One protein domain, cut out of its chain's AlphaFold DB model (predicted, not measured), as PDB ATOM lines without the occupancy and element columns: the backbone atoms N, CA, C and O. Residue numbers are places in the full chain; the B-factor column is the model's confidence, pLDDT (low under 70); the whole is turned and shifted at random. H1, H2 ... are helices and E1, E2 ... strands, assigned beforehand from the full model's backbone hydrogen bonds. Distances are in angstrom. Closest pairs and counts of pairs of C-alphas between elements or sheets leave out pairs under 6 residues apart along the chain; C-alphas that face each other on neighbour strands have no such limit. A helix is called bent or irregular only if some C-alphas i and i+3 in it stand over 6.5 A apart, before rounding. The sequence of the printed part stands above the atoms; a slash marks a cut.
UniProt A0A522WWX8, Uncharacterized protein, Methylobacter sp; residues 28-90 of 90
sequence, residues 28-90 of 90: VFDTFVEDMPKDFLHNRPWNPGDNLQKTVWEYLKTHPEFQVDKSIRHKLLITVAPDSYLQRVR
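AT A GLANCE: This is residues 28 to 90 of the 90 residues of an uncharacterized protein of Methylobacter sp (UniProt A0A522WWX8). What is the main picture? A small antiparallel two-stranded ribbon, E1 and E2, sits toward one end of a flat, thinly built model, with the longest helix, H2, leading from near E1 to the short helix H1. Beyond H1 a long loop, residues 36 to 51, makes the opposite end, while H3 and the loop after it extend from the other end of E1. What is it made of? The printed part has 63 residues with three named helices and two named strands, in the order H1, H2, E1, H3, E2; the class is mixed, helices and strands, with 27 residues, under half, in named elements. How large is it? It is only just loose, close to compact, with a radius of gyration of the C-alphas of 12.9 A, and only just flat, spanning 42 by 28 by 13 A.

IN THESE COORDINATES: Where are the strands? E1 is residues 66 to 68, 7.1 A long, and E2 is residues 85 to 88, 9.9 A long, ending at C-alpha 88 at (10.808, 34.754, 24.776). Where are the helices? H2 is residues 52 to 62, 15.8 A from first to last C-alpha, beginning at (19.968, 51.101, 26.182). H1 is residues 31 to 35, 8.2 A long, with C-alpha 31 at (19.978, 51.185, 20.584), and H3 is residues 70 to 73, 5.3 A long. Is H1 bent? It is neither bent nor irregular, but only just: C-alphas 31 and 34 are 6.3 A apart.

HOW THE PARTS SIT: How do the strands pair? E1 and E2 are antiparallel, at 147 degrees between their directions, with N 87 and O 67 at 2.9 A and N 67 and O 87 at 3.2 A, both within hydrogen-bond range. What is near this sheet? The closest C-alphas of H2 and E1 are those of Leu 60 and Phe 66, 6.7 A apart, and those of H3 and E2 are Ile 72 and Tyr 85, 7.8 A apart. H2 is apart from E2 and from H3. Which helices touch? H1 and H2 touch, their closest C-alphas being those of Thr 31 and Gln 53 at 4.7 A, and H1 is apart from E1, E2 and H3. What do the helix backbones show? Pairs of O i to N i+4 are within range in 6 of 7 cases in H2 and 0 of 1 in H1, where 1 of 2 O i to N i+3 pairs is; H3 is too short for an O i to N i+4 pair.

THE WHOLE: How far does it reach? The two C-alphas farthest apart are those of His 42 and Arg 90, the chain's last residue, at 41.6 A. Which links are long? H1 to H2, with 16 residues, and H3 to E2, with 11, are long links, while H2 to E1 and E1 to H3 are tight; the printed part has no cut. Where is confidence low? The mean pLDDT of the printed part is 70.2, and 32 residues are under 70, among them residues 41 to 54 and 73 to 82.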
ATOM      1  N   VAL A  28      13.104  47.125  22.430       67.62
ATOM      2  CA  VAL A  28      13.856  48.231  23.020       67.62
ATOM      3  C   VAL A  28      14.229  49.207  21.904       67.62
ATOM      4  O   VAL A  28      14.715  48.803  20.853       67.62
ATOM      5  N   PHE A  29      13.956  50.494  22.100       65.25
ATOM      6  CA  PHE A  29      14.266  51.539  21.120       65.25
ATOM      7  C   PHE A  29      15.613  52.214  21.424       65.25
ATOM      8  O   PHE A  29      16.203  51.988  22.478       65.25
ATOM      9  N   ASP A  30      16.088  53.043  20.490       63.06
ATOM     10  CA  ASP A  30      17.261  53.923  20.631       63.06
ATOM     11  C   ASP A  30      18.613  53.221  20.852       63.06
ATOM     12  O   ASP A  30      19.569  53.809  21.360       63.06
ATOM     13  N   THR A  31      18.738  51.966  20.430       65.88
ATOM     14  CA  THR A  31      19.978  51.185  20.584       65.88
ATOM     15  C   THR A  31      21.005  51.407  19.481       65.88
ATOM     16  O   THR A  31      22.181  51.152  19.695       65.88
ATOM     17  N   PHE A  32      20.596  51.950  18.334       70.12
ATOM     18  CA  PHE A  32      21.505  52.347  17.251       70.12
ATOM     19  C   PHE A  32      22.380  53.561  17.594       70.12
ATOM     20  O   PHE A  32      23.353  53.825  16.896       70.12
ATOM     21  N   VAL A  33      22.035  54.309  18.649       69.69
ATOM     22  CA  VAL A  33      22.789  55.491  19.093       69.69
ATOM     23  C   VAL A  33      24.220  55.120  19.506       69.69
ATOM     24  O   VAL A  33      25.101  55.969  19.415       69.69
ATOM     25  N   GLU A  34      24.480  53.871  19.914       70.00
ATOM     26  CA  GLU A  34      25.836  53.402  20.261       70.00
ATOM     27  C   GLU A  34      26.750  53.359  19.038       70.00
ATOM     28  O   GLU A  34      27.942  53.631  19.140       70.00
ATOM     29  N   ASP A  35      26.169  53.084  17.871       71.62
ATOM     30  CA  ASP A  35      26.888  52.938  16.608       71.62
ATOM     31  C   ASP A  35      27.053  54.283  15.864       71.62
ATOM     32  O   ASP A  35      27.565  54.323  14.743       71.62
ATOM     33  N   MET A  36      26.612  55.401  16.454       73.06
ATOM     34  CA  MET A  36      26.693  56.732  15.843       73.06
ATOM     35  C   MET A  36      27.964  57.495  16.245       73.06
ATOM     36  O   MET A  36      28.459  57.342  17.359       73.06
ATOM     37  N   PRO A  37      28.482  58.398  15.390       76.88
ATOM     38  CA  PRO A  37      29.478  59.376  15.811       76.88
ATOM     39  C   PRO A  37      28.950  60.251  16.955       76.88
ATOM     40  O   PRO A  37      27.764  60.587  17.008       76.88
ATOM     41  N   LYS A  38      29.844  60.671  17.854       68.75
ATOM     42  CA  LYS A  38      29.499  61.628  18.910       68.75
ATOM     43  C   LYS A  38      28.967  62.927  18.292       68.75
ATOM     44  O   LYS A  38      29.497  63.395  17.288       68.75
ATOM     45  N   ASP A  39      27.920  63.475  18.896       68.81
ATOM     46  CA  ASP A  39      27.215  64.691  18.489       68.81
ATOM     47  C   ASP A  39      26.512  64.603  17.122       68.81
ATOM     48  O   ASP A  39      26.076  65.619  16.598       68.81
ATOM     49  N   PHE A  40      26.305  63.400  16.564       71.56
ATOM     50  CA  PHE A  40      25.554  63.203  15.312       71.56
ATOM     51  C   PHE A  40      24.106  63.727  15.385       71.56
ATOM     52  O   PHE A  40      23.536  64.173  14.389       71.56
ATOM     53  N   LEU A  41      23.496  63.718  16.575       66.81
ATOM     54  CA  LEU A  41      22.140  64.215  16.804       66.81
ATOM     55  C   LEU A  41      22.175  65.580  17.505       66.81
ATOM     56  O   LEU A  41      21.925  65.686  18.699       66.81
ATOM     57  N   HIS A  42      22.414  66.644  16.735       62.72
ATOM     58  CA  HIS A  42      22.640  68.009  17.241       62.72
ATOM     59  C   HIS A  42      21.504  68.558  18.140       62.72
ATOM     60  O   HIS A  42      21.743  69.406  18.991       62.72
ATOM     61  N   ASN A  43      20.267  68.066  17.969       65.25
ATOM     62  CA  ASN A  43      19.069  68.495  18.715       65.25
ATOM     63  C   ASN A  43      18.550  67.442  19.706       65.25
ATOM     64  O   ASN A  43      17.390  67.490  20.133       65.25
ATOM     65  N   ARG A  44      19.367  66.445  20.043       61.44
ATOM     66  CA  ARG A  44      19.009  65.423  21.020       61.44
ATOM     67  C   ARG A  44      20.074  65.338  22.112       61.44
ATOM     68  O   ARG A  44      21.251  65.459  21.813       61.44
ATOM     69  N   PRO A  45      19.682  65.083  23.369       61.50
ATOM     70  CA  PRO A  45      20.637  64.996  24.471       61.50
ATOM     71  C   PRO A  45      21.396  63.658  24.518       61.50
ATOM     72  O   PRO A  45      22.157  63.443  25.456       61.50
ATOM     73  N   TRP A  46      21.161  62.740  23.572       64.12
ATOM     74  CA  TRP A  46      21.729  61.390  23.575       64.12
ATOM     75  C   TRP A  46      22.980  61.291  22.698       64.12
ATOM     76  O   TRP A  46      22.978  61.728  21.549       64.12
ATOM     77  N   ASN A  47      24.011  60.657  23.251       64.69
ATOM     78  CA  ASN A  47      25.304  60.381  22.632       64.69
ATOM     79  C   ASN A  47      25.712  58.917  22.917       64.69
ATOM     80  O   ASN A  47      25.148  58.305  23.834       64.69
ATOM     81  N   PRO A  48      26.686  58.354  22.176       64.12
ATOM     82  CA  PRO A  48      27.258  57.044  22.492       64.12
ATOM     83  C   PRO A  48      27.728  56.973  23.953       64.12
ATOM     84  O   PRO A  48      28.318  57.933  24.462       64.12
ATOM     85  N   GLY A  49      27.466  55.850  24.630       63.31
ATOM     86  CA  GLY A  49      27.846  55.621  26.029       63.31
ATOM     87  C   GLY A  49      26.761  55.847  27.097       63.31
ATOM     88  O   GLY A  49      27.005  55.494  28.249       63.31
ATOM     89  N   ASP A  50      25.575  56.364  26.748       61.00
ATOM     90  CA  ASP A  50      24.423  56.531  27.669       61.00
ATOM     91  C   ASP A  50      23.136  55.857  27.144       61.00
ATOM     92  O   ASP A  50      22.020  56.302  27.413       61.00
ATOM     93  N   ASN A  51      23.268  54.806  26.326       60.53
ATOM     94  CA  ASN A  51      22.120  54.167  25.679       60.53
ATOM     95  C   ASN A  51      21.813  52.750  26.174       60.53
ATOM     96  O   ASN A  51      22.559  52.084  26.897       60.53
ATOM     97  N   LEU A  52      20.640  52.307  25.735       64.62
ATOM     98  CA  LEU A  52      19.968  51.101  26.182       64.62
ATOM     99  C   LEU A  52      20.594  49.817  25.625       64.62
ATOM    100  O   LEU A  52      20.313  48.748  26.162       64.62
ATOM    101  N   GLN A  53      21.453  49.884  24.601       65.88
ATOM    102  CA  GLN A  53      22.046  48.688  23.990       65.88
ATOM    103  C   GLN A  53      22.942  47.951  24.990       65.88
ATOM    104  O   GLN A  53      22.810  46.742  25.187       65.88
ATOM    105  N   LYS A  54      23.776  48.700  25.719       69.62
ATOM    106  CA  LYS A  54      24.612  48.142  26.786       69.62
ATOM    107  C   LYS A  54      23.764  47.540  27.908       69.62
ATOM    108  O   LYS A  54      24.086  46.471  28.418       69.62
ATOM    109  N   THR A  55      22.647  48.181  28.260       72.88
ATOM    110  CA  THR A  55      21.702  47.661  29.260       72.88
ATOM    111  C   THR A  55      21.042  46.361  28.805       72.88
ATOM    112  O   THR A  55      20.908  45.450  29.616       72.88
ATOM    113  N   VAL A  56      20.678  46.237  27.525       75.50
ATOM    114  CA  VAL A  56      20.133  44.992  26.960       75.50
ATOM    115  C   VAL A  56      21.156  43.863  27.062       75.50
ATOM    116  O   VAL A  56      20.811  42.768  27.500       75.50
ATOM    117  N   TRP A  57      22.422  44.119  26.732       78.62
ATOM    118  CA  TRP A  57      23.469  43.102  26.854       78.62
ATOM    119  C   TRP A  57      23.706  42.671  28.301       78.62
ATOM    120  O   TRP A  57      23.831  41.477  28.556       78.62
ATOM    121  N   GLU A  58      23.730  43.607  29.255       81.19
ATOM    122  CA  GLU A  58      23.839  43.264  30.680       81.19
ATOM    123  C   GLU A  58      22.605  42.504  31.195       81.19
ATOM    124  O   GLU A  58      22.746  41.555  31.963       81.19
ATOM    125  N   TYR A  59      21.402  42.865  30.740       79.38
ATOM    126  CA  TYR A  59      20.158  42.181  31.102       79.38
ATOM    127  C   TYR A  59      20.158  40.719  30.632       79.38
ATOM    128  O   TYR A  59      19.846  39.815  31.406       79.38
ATOM    129  N   LEU A  60      20.591  40.467  29.394       83.44
ATOM    130  CA  LEU A  60      20.652  39.118  28.823       83.44
ATOM    131  C   LEU A  60      21.645  38.194  29.538       83.44
ATOM    132  O   LEU A  60      21.452  36.981  29.528       83.44
ATOM    133  N   LYS A  61      22.678  38.732  30.203       85.25
ATOM    134  CA  LYS A  61      23.609  37.913  31.003       85.25
ATOM    135  C   LYS A  61      22.927  37.234  32.189       85.25
ATOM    136  O   LYS A  61      23.415  36.207  32.653       85.25
ATOM    137  N   THR A  62      21.837  37.807  32.695       85.44
ATOM    138  CA  THR A  62      21.129  37.316  33.886       85.44
ATOM    139  C   THR A  62      19.738  36.754  33.585       85.44
ATOM    140  O   THR A  62      19.149  36.157  34.481       85.44
ATOM    141  N   HIS A  63      19.243  36.878  32.345       82.81
ATOM    142  CA  HIS A  63      17.896  36.458  31.930       82.81
ATOM    143  C   HIS A  63      17.939  35.505  30.713       82.81
ATOM    144  O   HIS A  63      17.715  35.935  29.575       82.81
ATOM    145  N   PRO A  64      18.259  34.208  30.917       84.50
ATOM    146  CA  PRO A  64      18.443  33.225  29.841       84.50
ATOM    147  C   PRO A  64      17.150  32.827  29.104       84.50
ATOM    148  O   PRO A  64      17.202  32.126  28.096       84.50
ATOM    149  N   GLU A  65      15.983  33.230  29.602       82.31
ATOM    150  CA  GLU A  65      14.680  33.040  28.961       82.31
ATOM    151  C   GLU A  65      14.457  33.957  27.743       82.31
ATOM    152  O   GLU A  65      13.532  33.725  26.952       82.31
ATOM    153  N   PHE A  66      15.314  34.968  27.571       82.38
ATOM    154  CA  PHE A  66      15.287  35.906  26.456       82.38
ATOM    155  C   PHE A  66      16.488  35.731  25.530       82.38
ATOM    156  O   PHE A  66      17.611  35.468  25.955       82.38
ATOM    157  N   GLN A  67      16.252  35.961  24.242       83.12
ATOM    158  CA  GLN A  67      17.308  36.039  23.241       83.12
ATOM    159  C   GLN A  67      17.027  37.152  22.236       83.12
ATOM    160  O   GLN A  67      15.871  37.456  21.940       83.12
ATOM    161  N   VAL A  68      18.091  37.717  21.666       82.25
ATOM    162  CA  VAL A  68      17.978  38.634  20.528       82.25
ATOM    163  C   VAL A  68      17.557  37.852  19.285       82.25
ATOM    164  O   VAL A  68      18.286  36.973  18.819       82.25
ATOM    165  N   ASP A  69      16.411  38.200  18.707       79.06
ATOM    166  CA  ASP A  69      15.935  37.618  17.452       79.06
ATOM    167  C   ASP A  69      16.596  38.307  16.247       79.06
ATOM    168  O   ASP A  69      16.144  39.333  15.729       79.06
ATOM    169  N   LYS A  70      17.697  37.717  15.770       76.75
ATOM    170  CA  LYS A  70      18.444  38.219  14.606       76.75
ATOM    171  C   LYS A  70      17.708  38.020  13.277       76.75
ATOM    172  O   LYS A  70      18.059  38.677  12.298       76.75
ATOM    173  N   SER A  71      16.689  37.157  13.220       75.62
ATOM    174  CA  SER A  71      15.952  36.867  11.980       75.62
ATOM    175  C   SER A  71      15.092  38.048  11.511       75.62
ATOM    176  O   SER A  71      14.762  38.149  10.326       75.62
ATOM    177  N   ILE A  72      14.756  38.956  12.432       70.81
ATOM    178  CA  ILE A  72      13.954  40.159  12.183       70.81
ATOM    179  C   ILE A  72      14.826  41.339  11.728       70.81
ATOM    180  O   ILE A  72      14.361  42.180  10.958       70.81
ATOM    181  N   ARG A  73      16.110  41.370  12.115       63.22
ATOM    182  CA  ARG A  73      17.041  42.488  11.859       63.22
ATOM    183  C   ARG A  73      17.106  42.912  10.389       63.22
ATOM    184  O   ARG A  73      17.105  44.102  10.109       63.22
ATOM    185  N   HIS A  74      17.149  41.949   9.466       58.69
ATOM    186  CA  HIS A  74      17.287  42.199   8.022       58.69
ATOM    187  C   HIS A  74      15.952  42.253   7.267       58.69
ATOM    188  O   HIS A  74      15.929  42.601   6.090       58.69
ATOM    189  N   LYS A  75      14.836  41.912   7.925       60.09
ATOM    190  CA  LYS A  75      13.486  42.003   7.339       60.09
ATOM    191  C   LYS A  75      12.917  43.423   7.418       60.09
ATOM    192  O   LYS A  75      11.963  43.741   6.716       60.09
ATOM    193  N   LEU A  76      13.522  44.280   8.239       58.47
ATOM    194  CA  LEU A  76      13.246  45.708   8.327       58.47
ATOM    195  C   LEU A  76      14.400  46.432   7.629       58.47
ATOM    196  O   LEU A  76      15.459  46.615   8.219       58.47
ATOM    197  N   LEU A  77      14.212  46.793   6.354       45.22
ATOM    198  CA  LEU A  77      15.245  47.385   5.482       45.22
ATOM    199  C   LEU A  77      15.955  48.615   6.092       45.22
ATOM    200  O   LEU A  77      17.061  48.941   5.675       45.22
ATOM    201  N   ILE A  78      15.353  49.263   7.098       55.28
ATOM    202  CA  ILE A  78      15.977  50.259   7.978       55.28
ATOM    203  C   ILE A  78      15.436  50.009   9.398       55.28
ATOM    204  O   ILE A  78      14.255  50.239   9.651       55.28
ATOM    205  N   THR A  79      16.264  49.521  10.327       56.28
ATOM    206  CA  THR A  79      15.890  49.395  11.749       56.28
ATOM    207  C   THR A  79      16.659  50.403  12.597       56.28
ATOM    208  O   THR A  79      17.881  50.484  12.520       56.28
ATOM    209  N   VAL A  80      15.936  51.159  13.427       61.03
ATOM    210  CA  VAL A  80      16.505  52.062  14.447       61.03
ATOM    211  C   VAL A  80      16.791  51.333  15.767       61.03
ATOM    212  O   VAL A  80      17.120  51.953  16.770       61.03
ATOM    213  N   ALA A  81      16.616  50.011  15.797       65.06
ATOM    214  CA  ALA A  81      16.702  49.205  17.008       65.06
ATOM    215  C   ALA A  81      17.509  47.906  16.766       65.06
ATOM    216  O   ALA A  81      16.969  46.799  16.890       65.06
ATOM    217  N   PRO A  82      18.793  47.999  16.364       67.69
ATOM    218  CA  PRO A  82      19.648  46.832  16.177       67.69
ATOM    219  C   PRO A  82      19.766  46.017  17.473       67.69
ATOM    220  O   PRO A  82      19.908  46.565  18.563       67.69
ATOM    221  N   ASP A  83      19.682  44.690  17.360       70.75
ATOM    222  CA  ASP A  83      19.793  43.735  18.478       70.75
ATOM    223  C   ASP A  83      18.805  43.937  19.643       70.75
ATOM    224  O   ASP A  83      19.032  43.475  20.756       70.75
ATOM    225  N   SER A  84      17.684  44.613  19.387       73.06
ATOM    226  CA  SER A  84      16.785  45.089  20.450       73.06
ATOM    227  C   SER A  84      15.396  44.463  20.442       73.06
ATOM    228  O   SER A  84      14.505  44.894  21.174       73.06
ATOM    229  N   TYR A  85      15.222  43.434  19.617       75.25
ATOM    230  CA  TYR A  85      14.034  42.593  19.585       75.25
ATOM    231  C   TYR A  85      14.334  41.331  20.384       75.25
ATOM    232  O   TYR A  85      15.104  40.480  19.939       75.25
ATOM    233  N   LEU A  86      13.753  41.232  21.575       77.94
ATOM    234  CA  LEU A  86      13.923  40.089  22.458       77.94
ATOM    235  C   LEU A  86      12.732  39.151  22.308       77.94
ATOM    236  O   LEU A  86      11.592  39.534  22.577       77.94
ATOM    237  N   GLN A  87      13.003  37.921  21.888       76.19
ATOM    238  CA  GLN A  87      12.013  36.855  21.815       76.19
ATOM    239  C   GLN A  87      12.078  36.014  23.090       76.19
ATOM    240  O   GLN A  87      13.162  35.591  23.504       76.19
ATOM    241  N   ARG A  88      10.916  35.732  23.688       75.62
ATOM    242  CA  ARG A  88      10.808  34.754  24.776       75.62
ATOM    243  C   ARG A  88      10.795  33.339  24.200       75.62
ATOM    244  O   ARG A  88       9.902  33.004  23.420       75.62
ATOM    245  N   VAL A  89      11.757  32.511  24.604       75.25
ATOM    246  CA  VAL A  89      11.920  31.137  24.085       75.25
ATOM    247  C   VAL A  89      11.428  30.044  25.030       75.25
ATOM    248  O   VAL A  89      11.242  28.909  24.592       75.25
ATOM    249  N   ARG A  90      11.217  30.359  26.312       66.81
ATOM    250  CA  ARG A  90      10.756  29.424  27.349       66.81
ATOM    251  C   ARG A  90       9.844  30.124  28.340       66.81
ATOM    252  O   ARG A  90      10.137  31.286  28.703       66.81
TER     253      ARG A  90